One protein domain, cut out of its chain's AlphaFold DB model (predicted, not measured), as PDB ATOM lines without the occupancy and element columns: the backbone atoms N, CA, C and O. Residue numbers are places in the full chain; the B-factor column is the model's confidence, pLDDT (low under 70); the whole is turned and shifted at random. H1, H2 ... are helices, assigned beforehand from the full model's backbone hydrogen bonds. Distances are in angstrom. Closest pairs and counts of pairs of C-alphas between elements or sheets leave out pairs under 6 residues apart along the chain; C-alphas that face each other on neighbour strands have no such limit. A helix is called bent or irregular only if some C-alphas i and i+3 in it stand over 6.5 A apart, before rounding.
ATOM      1  N   TYR A  17      87.973 -73.623 216.997       94.94
ATOM      2  CA  TYR A  17      87.138 -73.038 215.938       94.94
ATOM      3  C   TYR A  17      87.700 -71.727 215.366       94.94
ATOM      4  O   TYR A  17      87.496 -71.443 214.190       94.94
ATOM      5  N   LYS A  18      88.424 -70.932 216.167       96.62
ATOM      6  CA  LYS A  18      89.059 -69.681 215.717       96.62
ATOM      7  C   LYS A  18      90.161 -69.922 214.684       96.62
ATOM      8  O   LYS A  18      90.288 -69.146 213.739       96.62
ATOM      9  N   ASP A  19      90.912 -71.008 214.832       96.31
ATOM     10  CA  ASP A  19      91.956 -71.386 213.881       96.31
ATOM     11  C   ASP A  19      91.334 -71.925 212.591       96.31
ATOM     12  O   ASP A  19      91.778 -71.566 211.501       96.31
ATOM     13  N   ILE A  20      90.254 -72.709 212.705       96.31
ATOM     14  CA  ILE A  20      89.464 -73.193 211.559       96.31
ATOM     15  C   ILE A  20      88.834 -72.018 210.795       96.31
ATOM     16  O   ILE A  20      88.836 -71.999 209.565       96.31
ATOM     17  N   LEU A  21      88.326 -71.008 211.512       96.19
ATOM     18  CA  LEU A  21      87.784 -69.788 210.911       96.19
ATOM     19  C   LEU A  21      88.827 -69.069 210.054       96.19
ATOM     20  O   LEU A  21      88.487 -68.580 208.978       96.19
ATOM     21  N   ARG A  22      90.079 -68.998 210.512       95.12
ATOM     22  CA  ARG A  22      91.165 -68.352 209.766       95.12
ATOM     23  C   ARG A  22      91.628 -69.194 208.580       95.12
ATOM     24  O   ARG A  22      91.824 -68.655 207.495       95.12
ATOM     25  N   ASP A  23      91.825 -70.489 208.797       94.50
ATOM     26  CA  ASP A  23      92.263 -71.430 207.772       94.50
ATOM     27  C   ASP A  23      91.591 -72.801 207.983       94.50
ATOM     28  O   ASP A  23      91.896 -73.484 208.970       94.50
ATOM     29  N   PRO A  24      90.714 -73.249 207.063       92.56
ATOM     30  CA  PRO A  24      90.042 -74.541 207.178       92.56
ATOM     31  C   PRO A  24      91.023 -75.723 207.158       92.56
ATOM     32  O   PRO A  24      90.687 -76.792 207.667       92.56
ATOM     33  N   ALA A  25      92.255 -75.549 206.660       94.00
ATOM     34  CA  ALA A  25      93.283 -76.586 206.721       94.00
ATOM     35  C   ALA A  25      93.650 -76.973 208.166       94.00
ATOM     36  O   ALA A  25      94.076 -78.104 208.405       94.00
ATOM     37  N   ASN A  26      93.418 -76.090 209.148       94.44
ATOM     38  CA  ASN A  26      93.626 -76.411 210.560       94.44
ATOM     39  C   ASN A  26      92.718 -77.550 211.041       94.44
ATOM     40  O   ASN A  26      93.133 -78.321 211.905       94.44
ATOM     41  N   ALA A  27      91.532 -77.730 210.445       93.19
ATOM     42  CA  ALA A  27      90.646 -78.845 210.779       93.19
ATOM     43  C   ALA A  27      91.284 -80.213 210.470       93.19
ATOM     44  O   ALA A  27      91.046 -81.175 211.198       93.19
ATOM     45  N   LEU A  28      92.172 -80.297 209.468       93.50
ATOM     46  CA  LEU A  28      92.875 -81.536 209.101       93.50
ATOM     47  C   LEU A  28      93.801 -82.044 210.217       93.50
ATOM     48  O   LEU A  28      94.066 -83.247 210.326       93.50
ATOM     49  N   ASN A  29      94.301 -81.135 211.054       91.19
ATOM     50  CA  ASN A  29      95.171 -81.461 212.184       91.19
ATOM     51  C   ASN A  29      94.383 -81.945 213.408       91.19
ATOM     52  O   ASN A  29      94.970 -82.550 214.297       91.19
ATOM     53  N   LEU A  30      93.067 -81.721 213.426       88.12
ATOM     54  CA  LEU A  30      92.153 -82.090 214.513       88.12
ATOM     55  C   LEU A  30      91.401 -83.396 214.238       88.12
ATOM     56  O   LEU A  30      90.475 -83.743 214.973       88.12
ATOM     57  N   ILE A  31      91.741 -84.078 213.143       87.81
ATOM     58  CA  ILE A  31      91.165 -85.371 212.808       87.81
ATOM     59  C   ILE A  31      91.747 -86.403 213.764       87.81
ATOM     60  O   ILE A  31      92.907 -86.793 213.621       87.81
ATOM     61  N   ASP A  32      90.924 -86.822 214.718       79.19
ATOM     62  CA  ASP A  32      91.205 -87.948 215.594       79.19
ATOM     63  C   ASP A  32      90.493 -89.202 215.078       79.19
ATOM     64  O   ASP A  32      89.414 -89.134 214.480       79.19
ATOM     65  N   HIS A  33      91.121 -90.354 215.266       81.62
ATOM     66  CA  HIS A  33      90.570 -91.631 214.843       81.62
ATOM     67  C   HIS A  33      89.889 -92.288 216.039       81.62
ATOM     68  O   HIS A  33      90.520 -92.508 217.070       81.62
ATOM     69  N   ALA A  34      88.604 -92.629 215.896       79.19
ATOM     70  CA  ALA A  34      87.921 -93.444 216.899       79.19
ATOM     71  C   ALA A  34      88.743 -94.718 217.165       79.19
ATOM     72  O   ALA A  34      89.273 -95.276 216.213       79.19
ATOM     73  N   MET A  45      87.615-104.939 211.502       89.00
ATOM     74  CA  MET A  45      88.973-104.397 211.607       89.00
ATOM     75  C   MET A  45      89.519-103.939 210.247       89.00
ATOM     76  O   MET A  45      90.159-102.888 210.164       89.00
ATOM     77  N   GLU A  46      89.241-104.684 209.174       91.25
ATOM     78  CA  GLU A  46      89.614-104.308 207.807       91.25
ATOM     79  C   GLU A  46      88.873-103.049 207.334       91.25
ATOM     80  O   GLU A  46      89.508-102.124 206.828       91.25
ATOM     81  N   ILE A  47      87.554-102.966 207.559       89.12
ATOM     82  CA  ILE A  47      86.747-101.776 207.240       89.12
ATOM     83  C   ILE A  47      87.284-100.552 207.989       89.12
ATOM     84  O   ILE A  47      87.499 -99.497 207.384       89.12
ATOM     85  N   TYR A  48      87.553-100.702 209.288       90.69
ATOM     86  CA  TYR A  48      88.139 -99.648 210.111       90.69
ATOM     87  C   TYR A  48      89.497 -99.189 209.551       90.69
ATOM     88  O   TYR A  48      89.685 -98.003 209.270       90.69
ATOM     89  N   SER A  49      90.422-100.120 209.299       91.88
ATOM     90  CA  SER A  49      91.754 -99.821 208.751       91.88
ATOM     91  C   SER A  49      91.686 -99.150 207.372       91.88
ATOM     92  O   SER A  49      92.362 -98.147 207.122       91.88
ATOM     93  N   SER A  50      90.811 -99.641 206.489       93.31
ATOM     94  CA  SER A  50      90.571 -99.075 205.158       93.31
ATOM     95  C   SER A  50      90.067 -97.633 205.243       93.31
ATOM     96  O   SER A  50      90.597 -96.746 204.564       93.31
ATOM     97  N   ARG A  51      89.119 -97.354 206.147       92.88
ATOM     98  CA  ARG A  51      88.616 -95.998 206.400       92.88
ATOM     99  C   ARG A  51      89.725 -95.062 206.881       92.88
ATOM    100  O   ARG A  51      89.858 -93.965 206.337       92.88
ATOM    101  N   ILE A  52      90.537 -95.479 207.854       94.12
ATOM    102  CA  ILE A  52      91.659 -94.669 208.359       94.12
ATOM    103  C   ILE A  52      92.685 -94.401 207.252       94.12
ATOM    104  O   ILE A  52      93.115 -93.262 207.052       94.12
ATOM    105  N   SER A  53      93.033 -95.424 206.470       95.44
ATOM    106  CA  SER A  53      93.913 -95.286 205.305       95.44
ATOM    107  C   SER A  53      93.355 -94.282 204.291       95.44
ATOM    108  O   SER A  53      94.095 -93.432 203.786       95.44
ATOM    109  N   ARG A  54      92.039 -94.313 204.037       96.25
ATOM    110  CA  ARG A  54      91.352 -93.372 203.141       96.25
ATOM    111  C   ARG A  54      91.428 -91.935 203.659       96.25
ATOM    112  O   ARG A  54      91.850 -91.065 202.899       96.25
ATOM    113  N   ILE A  55      91.121 -91.684 204.934       96.50
ATOM    114  CA  ILE A  55      91.272 -90.351 205.554       96.50
ATOM    115  C   ILE A  55      92.704 -89.837 205.379       96.50
ATOM    116  O   ILE A  55      92.915 -88.716 204.921       96.50
ATOM    117  N   ASN A  56      93.697 -90.670 205.693       95.94
ATOM    118  CA  ASN A  56      95.104 -90.283 205.631       95.94
ATOM    119  C   ASN A  56      95.595 -90.032 204.199       95.94
ATOM    120  O   ASN A  56      96.523 -89.248 203.995       95.94
ATOM    121  N   LYS A  57      94.988 -90.659 203.184       97.62
ATOM    122  CA  LYS A  57      95.229 -90.312 201.773       97.62
ATOM    123  C   LYS A  57      94.717 -88.906 201.454       97.62
ATOM    124  O   LYS A  57      95.497 -88.102 200.951       97.62
ATOM    125  N   PHE A  58      93.471 -88.582 201.813       98.44
ATOM    126  CA  PHE A  58      92.925 -87.231 201.617       98.44
ATOM    127  C   PHE A  58      93.722 -86.177 202.379       98.44
ATOM    128  O   PHE A  58      94.109 -85.170 201.800       98.44
ATOM    129  N   LYS A  59      94.014 -86.419 203.661       97.38
ATOM    130  CA  LYS A  59      94.768 -85.488 204.505       97.38
ATOM    131  C   LYS A  59      96.124 -85.143 203.887       97.38
ATOM    132  O   LYS A  59      96.426 -83.965 203.735       97.38
ATOM    133  N   ARG A  60      96.891 -86.153 203.456       97.31
ATOM    134  CA  ARG A  60      98.181 -85.939 202.779       97.31
ATOM    135  C   ARG A  60      98.036 -85.105 201.511       97.31
ATOM    136  O   ARG A  60      98.817 -84.182 201.318       97.31
ATOM    137  N   LEU A  61      97.035 -85.404 200.682       98.38
ATOM    138  CA  LEU A  61      96.790 -84.666 199.446       98.38
ATOM    139  C   LEU A  61      96.375 -83.209 199.715       98.38
ATOM    140  O   LEU A  61      96.887 -82.304 199.075       98.38
ATOM    141  N   LEU A  62      95.491 -82.958 200.683       97.94
ATOM    142  CA  LEU A  62      95.001 -81.610 201.013       97.94
ATOM    143  C   LEU A  62      96.057 -80.722 201.698       97.94
ATOM    144  O   LEU A  62      95.960 -79.489 201.653       97.94
ATOM    145  N   GLN A  63      97.061 -81.344 202.324       96.50
ATOM    146  CA  GLN A  63      98.193 -80.677 202.971       96.50
ATOM    147  C   GLN A  63      99.335 -80.321 202.004       96.50
ATOM    148  O   GLN A  63     100.292 -79.671 202.425       96.50
ATOM    149  N   THR A  64      99.263 -80.698 200.722       97.69
ATOM    150  CA  THR A  64     100.267 -80.257 199.745       97.69
ATOM    151  C   THR A  64     100.162 -78.750 199.485       97.69
ATOM    152  O   THR A  64      99.096 -78.134 199.619       97.69
ATOM    153  N   SER A  65     101.285 -78.138 199.086       97.06
ATOM    154  CA  SER A  65     101.339 -76.711 198.737       97.06
ATOM    155  C   SER A  65     100.436 -76.377 197.551       97.06
ATOM    156  O   SER A  65      99.781 -75.339 197.535       97.06
ATOM    157  N   THR A  66     100.353 -77.277 196.571       98.00
ATOM    158  CA  THR A  66      99.402 -77.206 195.459       98.00
ATOM    159  C   THR A  66      98.686 -78.543 195.329       98.00
ATOM    160  O   THR A  66      99.303 -79.561 195.017       98.00
ATOM    161  N   VAL A  67      97.377 -78.540 195.576       98.31
ATOM    162  CA  VAL A  67      96.538 -79.741 195.471       98.31
ATOM    163  C   VAL A  67      96.289 -80.066 194.001       98.31
ATOM    164  O   VAL A  67      95.782 -79.228 193.252       98.31
ATOM    165  N   SER A  68      96.617 -81.290 193.592       98.31
ATOM    166  CA  SER A  68      96.290 -81.794 192.260       98.31
ATOM    167  C   SER A  68      94.786 -82.060 192.157       98.31
ATOM    168  O   SER A  68      94.254 -82.928 192.849       98.31
ATOM    169  N   LEU A  69      94.082 -81.314 191.296       97.94
ATOM    170  CA  LEU A  69      92.641 -81.512 191.091       97.94
ATOM    171  C   LEU A  69      92.327 -82.870 190.467       97.94
ATOM    172  O   LEU A  69      91.300 -83.449 190.799       97.94
ATOM    173  N   SER A  70      93.187 -83.390 189.589       98.06
ATOM    174  CA  SER A  70      92.979 -84.711 188.988       98.06
ATOM    175  C   SER A  70      93.062 -85.813 190.043       98.06
ATOM    176  O   SER A  70      92.164 -86.645 190.132       98.06
ATOM    177  N   GLU A  71      94.081 -85.780 190.905       98.38
ATOM    178  CA  GLU A  71      94.210 -86.737 192.009       98.38
ATOM    179  C   GLU A  71      93.068 -86.598 193.017       98.38
ATOM    180  O   GLU A  71      92.538 -87.606 193.486       98.38
ATOM    181  N   LEU A  72      92.653 -85.362 193.323       98.56
ATOM    182  CA  LEU A  72      91.559 -85.115 194.258       98.56
ATOM    183  C   LEU A  72      90.230 -85.643 193.717       98.56
ATOM    184  O   LEU A  72      89.507 -86.295 194.465       98.56
ATOM    185  N   ARG A  73      89.930 -85.416 192.431       98.56
ATOM    186  CA  ARG A  73      88.741 -85.964 191.756       98.56
ATOM    187  C   ARG A  73      88.753 -87.488 191.766       98.56
ATOM    188  O   ARG A  73      87.794 -88.092 192.238       98.56
ATOM    189  N   ASN A  74      89.866 -88.103 191.364       98.19
ATOM    190  CA  ASN A  74      90.012 -89.561 191.370       98.19
ATOM    191  C   ASN A  74      89.781 -90.155 192.767       98.19
ATOM    192  O   ASN A  74      89.134 -91.190 192.910       98.19
ATOM    193  N   LEU A  75      90.290 -89.500 193.814       98.12
ATOM    194  CA  LEU A  75      90.107 -89.964 195.185       98.12
ATOM    195  C   LEU A  75      88.675 -89.721 195.695       98.12
ATOM    196  O   LEU A  75      88.132 -90.578 196.392       98.12
ATOM    197  N   ALA A  76      88.070 -88.582 195.346       98.44
ATOM    198  CA  ALA A  76      86.723 -88.169 195.746       98.44
ATOM    199  C   ALA A  76      85.600 -88.984 195.100       98.44
ATOM    200  O   ALA A  76      84.552 -89.144 195.721       98.44
ATOM    201  N   TRP A  77      85.826 -89.535 193.904       98.31
ATOM    202  CA  TRP A  77      84.799 -90.231 193.129       98.31
ATOM    203  C   TRP A  77      84.086 -91.338 193.918       98.31
ATOM    204  O   TRP A  77      82.859 -91.406 193.930       98.31
ATOM    205  N   SER A  78      84.835 -92.157 194.663       96.12
ATOM    206  CA  SER A  78      84.277 -93.232 195.505       96.12
ATOM    207  C   SER A  78      83.804 -92.758 196.892       96.12
ATOM    208  O   SER A  78      83.691 -93.564 197.812       96.12
ATOM    209  N   GLY A  79      83.565 -91.459 197.077       97.56
ATOM    210  CA  GLY A  79      83.098 -90.858 198.329       97.56
ATOM    211  C   GLY A  79      84.214 -90.249 199.178       97.56
ATOM    212  O   GLY A  79      85.342 -90.753 199.243       97.56
ATOM    213  N   ILE A  80      83.901 -89.154 199.862       98.38
ATOM    214  CA  ILE A  80      84.854 -88.379 200.659       98.38
ATOM    215  C   ILE A  80      84.589 -88.644 202.149       98.38
ATOM    216  O   ILE A  80      83.441 -88.545 202.571       98.38
ATOM    217  N   PRO A  81      85.603 -88.954 202.985       96.81
ATOM    218  CA  PRO A  81      85.408 -89.060 204.430       96.81
ATOM    219  C   PRO A  81      84.892 -87.748 205.031       96.81
ATOM    220  O   PRO A  81      85.342 -86.661 204.660       96.81
ATOM    221  N   ALA A  82      83.966 -87.843 205.984       95.12
ATOM    222  CA  ALA A  82      83.275 -86.676 206.525       95.12
ATOM    223  C   ALA A  82      84.222 -85.633 207.141       95.12
ATOM    224  O   ALA A  82      83.980 -84.436 207.013       95.12
ATOM    225  N   GLU A  83      85.340 -86.077 207.716       94.75
ATOM    226  CA  GLU A  83      86.343 -85.231 208.366       94.75
ATOM    227  C   GLU A  83      87.051 -84.265 207.409       94.75
ATOM    228  O   GLU A  83      87.557 -83.226 207.827       94.75
ATOM    229  N   VAL A  84      87.118 -84.613 206.123       97.38
ATOM    230  CA  VAL A  84      87.838 -83.848 205.092       97.38
ATOM    231  C   VAL A  84      86.898 -83.279 204.029       97.38
ATOM    232  O   VAL A  84      87.348 -82.584 203.113       97.38
ATOM    233  N   ARG A  85      85.591 -83.559 204.134       98.12
ATOM    234  CA  ARG A  85      84.601 -83.237 203.102       98.12
ATOM    235  C   ARG A  85      84.467 -81.744 202.858       98.12
ATOM    236  O   ARG A  85      84.544 -81.333 201.707       98.12
ATOM    237  N   ALA A  86      84.347 -80.943 203.917       98.06
ATOM    238  CA  ALA A  86      84.177 -79.495 203.809       98.06
ATOM    239  C   ALA A  86      85.261 -78.855 202.927       98.06
ATOM    240  O   ALA A  86      84.956 -78.284 201.884       98.06
ATOM    241  N   MET A  87      86.534 -79.037 203.281       97.94
ATOM    242  CA  MET A  87      87.649 -78.487 202.509       97.94
ATOM    243  C   MET A  87      87.750 -79.098 201.101       97.94
ATOM    244  O   MET A  87      88.054 -78.386 200.144       97.94
ATOM    245  N   THR A  88      87.464 -80.396 200.955       98.75
ATOM    246  CA  THR A  88      87.484 -81.073 199.650       98.75
ATOM    247  C   THR A  88      86.442 -80.481 198.699       98.75
ATOM    248  O   THR A  88      86.784 -80.135 197.571       98.75
ATOM    249  N   TRP A  89      85.198 -80.290 199.153       98.75
ATOM    250  CA  TRP A  89      84.121 -79.669 198.372       98.75
ATOM    251  C   TRP A  89      84.474 -78.246 197.949       98.75
ATOM    252  O   TRP A  89      84.300 -77.882 196.786       98.75
ATOM    253  N   GLN A  90      85.032 -77.450 198.867       98.56
ATOM    254  CA  GLN A  90      85.453 -76.087 198.549       98.56
ATOM    255  C   GLN A  90      86.514 -76.056 197.433       98.56
ATOM    256  O   GLN A  90      86.457 -75.177 196.573       98.56
ATOM    257  N   ILE A  91      87.454 -77.010 197.411       98.56
ATOM    258  CA  ILE A  91      88.479 -77.110 196.356       98.56
ATOM    259  C   ILE A  91      87.889 -77.642 195.043       98.56
ATOM    260  O   ILE A  91      88.160 -77.068 193.990       98.56
ATOM    261  N   LEU A  92      87.068 -78.700 195.081       98.62
ATOM    262  CA  LEU A  92      86.474 -79.299 193.876       98.62
ATOM    263  C   LEU A  92      85.554 -78.323 193.126       98.62
ATOM    264  O   LEU A  92      85.575 -78.287 191.897       98.62
ATOM    265  N   LEU A  93      84.816 -77.477 193.853       97.75
ATOM    266  CA  LEU A  93      83.981 -76.410 193.281       97.75
ATOM    267  C   LEU A  93      84.779 -75.171 192.839       97.75
ATOM    268  O   LEU A  93      84.205 -74.214 192.317       97.75
ATOM    269  N   GLY A  94      86.094 -75.141 193.078       97.19
ATOM    270  CA  GLY A  94      86.941 -73.991 192.768       97.19
ATOM    271  C   GLY A  94      86.635 -72.750 193.613       97.19
ATOM    272  O   GLY A  94      86.941 -71.633 193.194       97.19
ATOM    273  N   TYR A  95      86.018 -72.920 194.787       97.94
ATOM    274  CA  TYR A  95      85.836 -71.845 195.761       97.94
ATOM    275  C   TYR A  95      87.142 -71.566 196.512       97.94
ATOM    276  O   TYR A  95      87.603 -70.421 196.563       97.94
ATOM    277  N   LEU A  96      87.769 -72.619 197.041       97.56
ATOM    278  CA  LEU A  96      89.066 -72.548 197.703       97.56
ATOM    279  C   LEU A  96      90.183 -72.860 196.691       97.56
ATOM    280  O   LEU A  96      90.132 -73.900 196.032       97.56
ATOM    281  N   PRO A  97      91.209 -71.999 196.548       97.94
ATOM    282  CA  PRO A  97      92.309 -72.250 195.624       97.94
ATOM    283  C   PRO A  97      93.102 -73.521 195.960       97.94
ATOM    284  O   PRO A  97      93.347 -73.839 197.126       97.94
ATOM    285  N   THR A  98      93.602 -74.199 194.926       97.81
ATOM    286  CA  THR A  98      94.482 -75.372 195.069       97.81
ATOM    287  C   THR A  98      95.820 -75.021 195.724       97.81
ATOM    288  O   THR A  98      96.329 -75.805 196.528       97.81
ATOM    289  N   ASN A  99      96.360 -73.833 195.431       97.75
ATOM    290  CA  ASN A  99      97.566 -73.293 196.060       97.75
ATOM    291  C   ASN A  99      97.260 -72.800 197.490       97.75
ATOM    292  O   ASN A  99      96.440 -71.893 197.668       97.75
ATOM    293  N   SER A 100      97.933 -73.383 198.487       96.62
ATOM    294  CA  SER A 100      97.751 -73.105 199.917       96.62
ATOM    295  C   SER A 100      98.022 -71.655 200.314       96.62
ATOM    296  O   SER A 100      97.266 -71.102 201.111       96.62
TER     297      SER A 100
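AT A GLANCE: This is residues 17 to 34 and 45 to 100 of the 401 residues of the protein "Putative GTPase activating protein" of Aspergillus novofumigatus (strain IBT 16806) (UniProt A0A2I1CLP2). The long helix H3 lays its later residues, 55 to 62, on H5, the helix in the middle of a small helical body; H2 packs on H5 from one side and H4 from another, and short H1 makes a corner at the end of H2. The earlier part of H3 runs on away from H5 and gives the body much of its length. The printed part has 74 residues with five named helices, H1 to H5 in order along the chain, and no named strand; the class is all helix. The whole is compact, with a radius of gyration of the C-alphas of 12.2 A, and the C-alphas span 35 by 30 by 17 A.

IN THESE COORDINATES: Find C-alpha 45 at (88.973, -104.397, 211.607); from there H3, residues 45 to 62, runs 25.8 A to C-alpha 62 at (95.001, -81.610, 201.013). After it come H4, residues 69 to 76, and H5, residues 82 to 92, which is 15.0 A long and ends at C-alpha 92 at (86.474, -79.299, 193.876). H5 is irregular: C-alphas 83 and 86 are 7.6 A apart. Go back to the first printed residue for H1, residues 17 to 22, and H2, residues 24 to 30, 10.7 A long.

HOW THE PARTS SIT: Start at H5, the hub, which touches H2, H3 and H4. H3 touches it with residues 55 to 62 alone; the closest C-alphas, of Phe 58 and Val 84, are 7.0 A apart. The two run the same way at a shallow tilt of 34 degrees, only just short of steep. H4 and H5 form a helical hairpin at a shallow tilt of 32 degrees, with the closest C-alphas, of Leu 69 and Leu 92, 7.1 A apart. H3 and H4 form another, but only just touch, with 3 pairs of C-alphas within 8 A; the closest are those of Leu 61 and Leu 72, 7.4 A. H2 touches H5, opposite ways at a shallow tilt of 23 degrees; the closest C-alphas, of Pro 24 and Met 87, are 6.6 A apart. H2 and H3 are close but not clearly touching, with the C-alphas of Leu 28 and Lys 59 closest at 6.4 A. H1 and H2 only just touch, with 3 pairs of C-alphas within 8 A, and touch only at the corner; the closest C-alphas, of Ile 20 and Asn 26, are 5.4 A apart. H1 is apart from H3, H4 and H5, and H2 from H4. In H1, H3 and H4 every O i to N i+4 pair is within hydrogen-bond range; in H5 5 of 7 are, and in H2 0 of 3, beside 4 of 4 O i to N i+3 pairs.

THE WHOLE: Look from Met 45 to Tyr 95 for the two C-alphas farthest apart, 36.3 A. Residues 35 to 44 are not printed, and C-alphas 34 and 45 are 12.2 A apart across this cut, which lies in the link from H2 to H3. Of the links that are printed whole, H1 to H2 and H4 to H5 are tight and H3 to H4 is short. The mean pLDDT of the printed part is 95.4, and no printed residue is under 70.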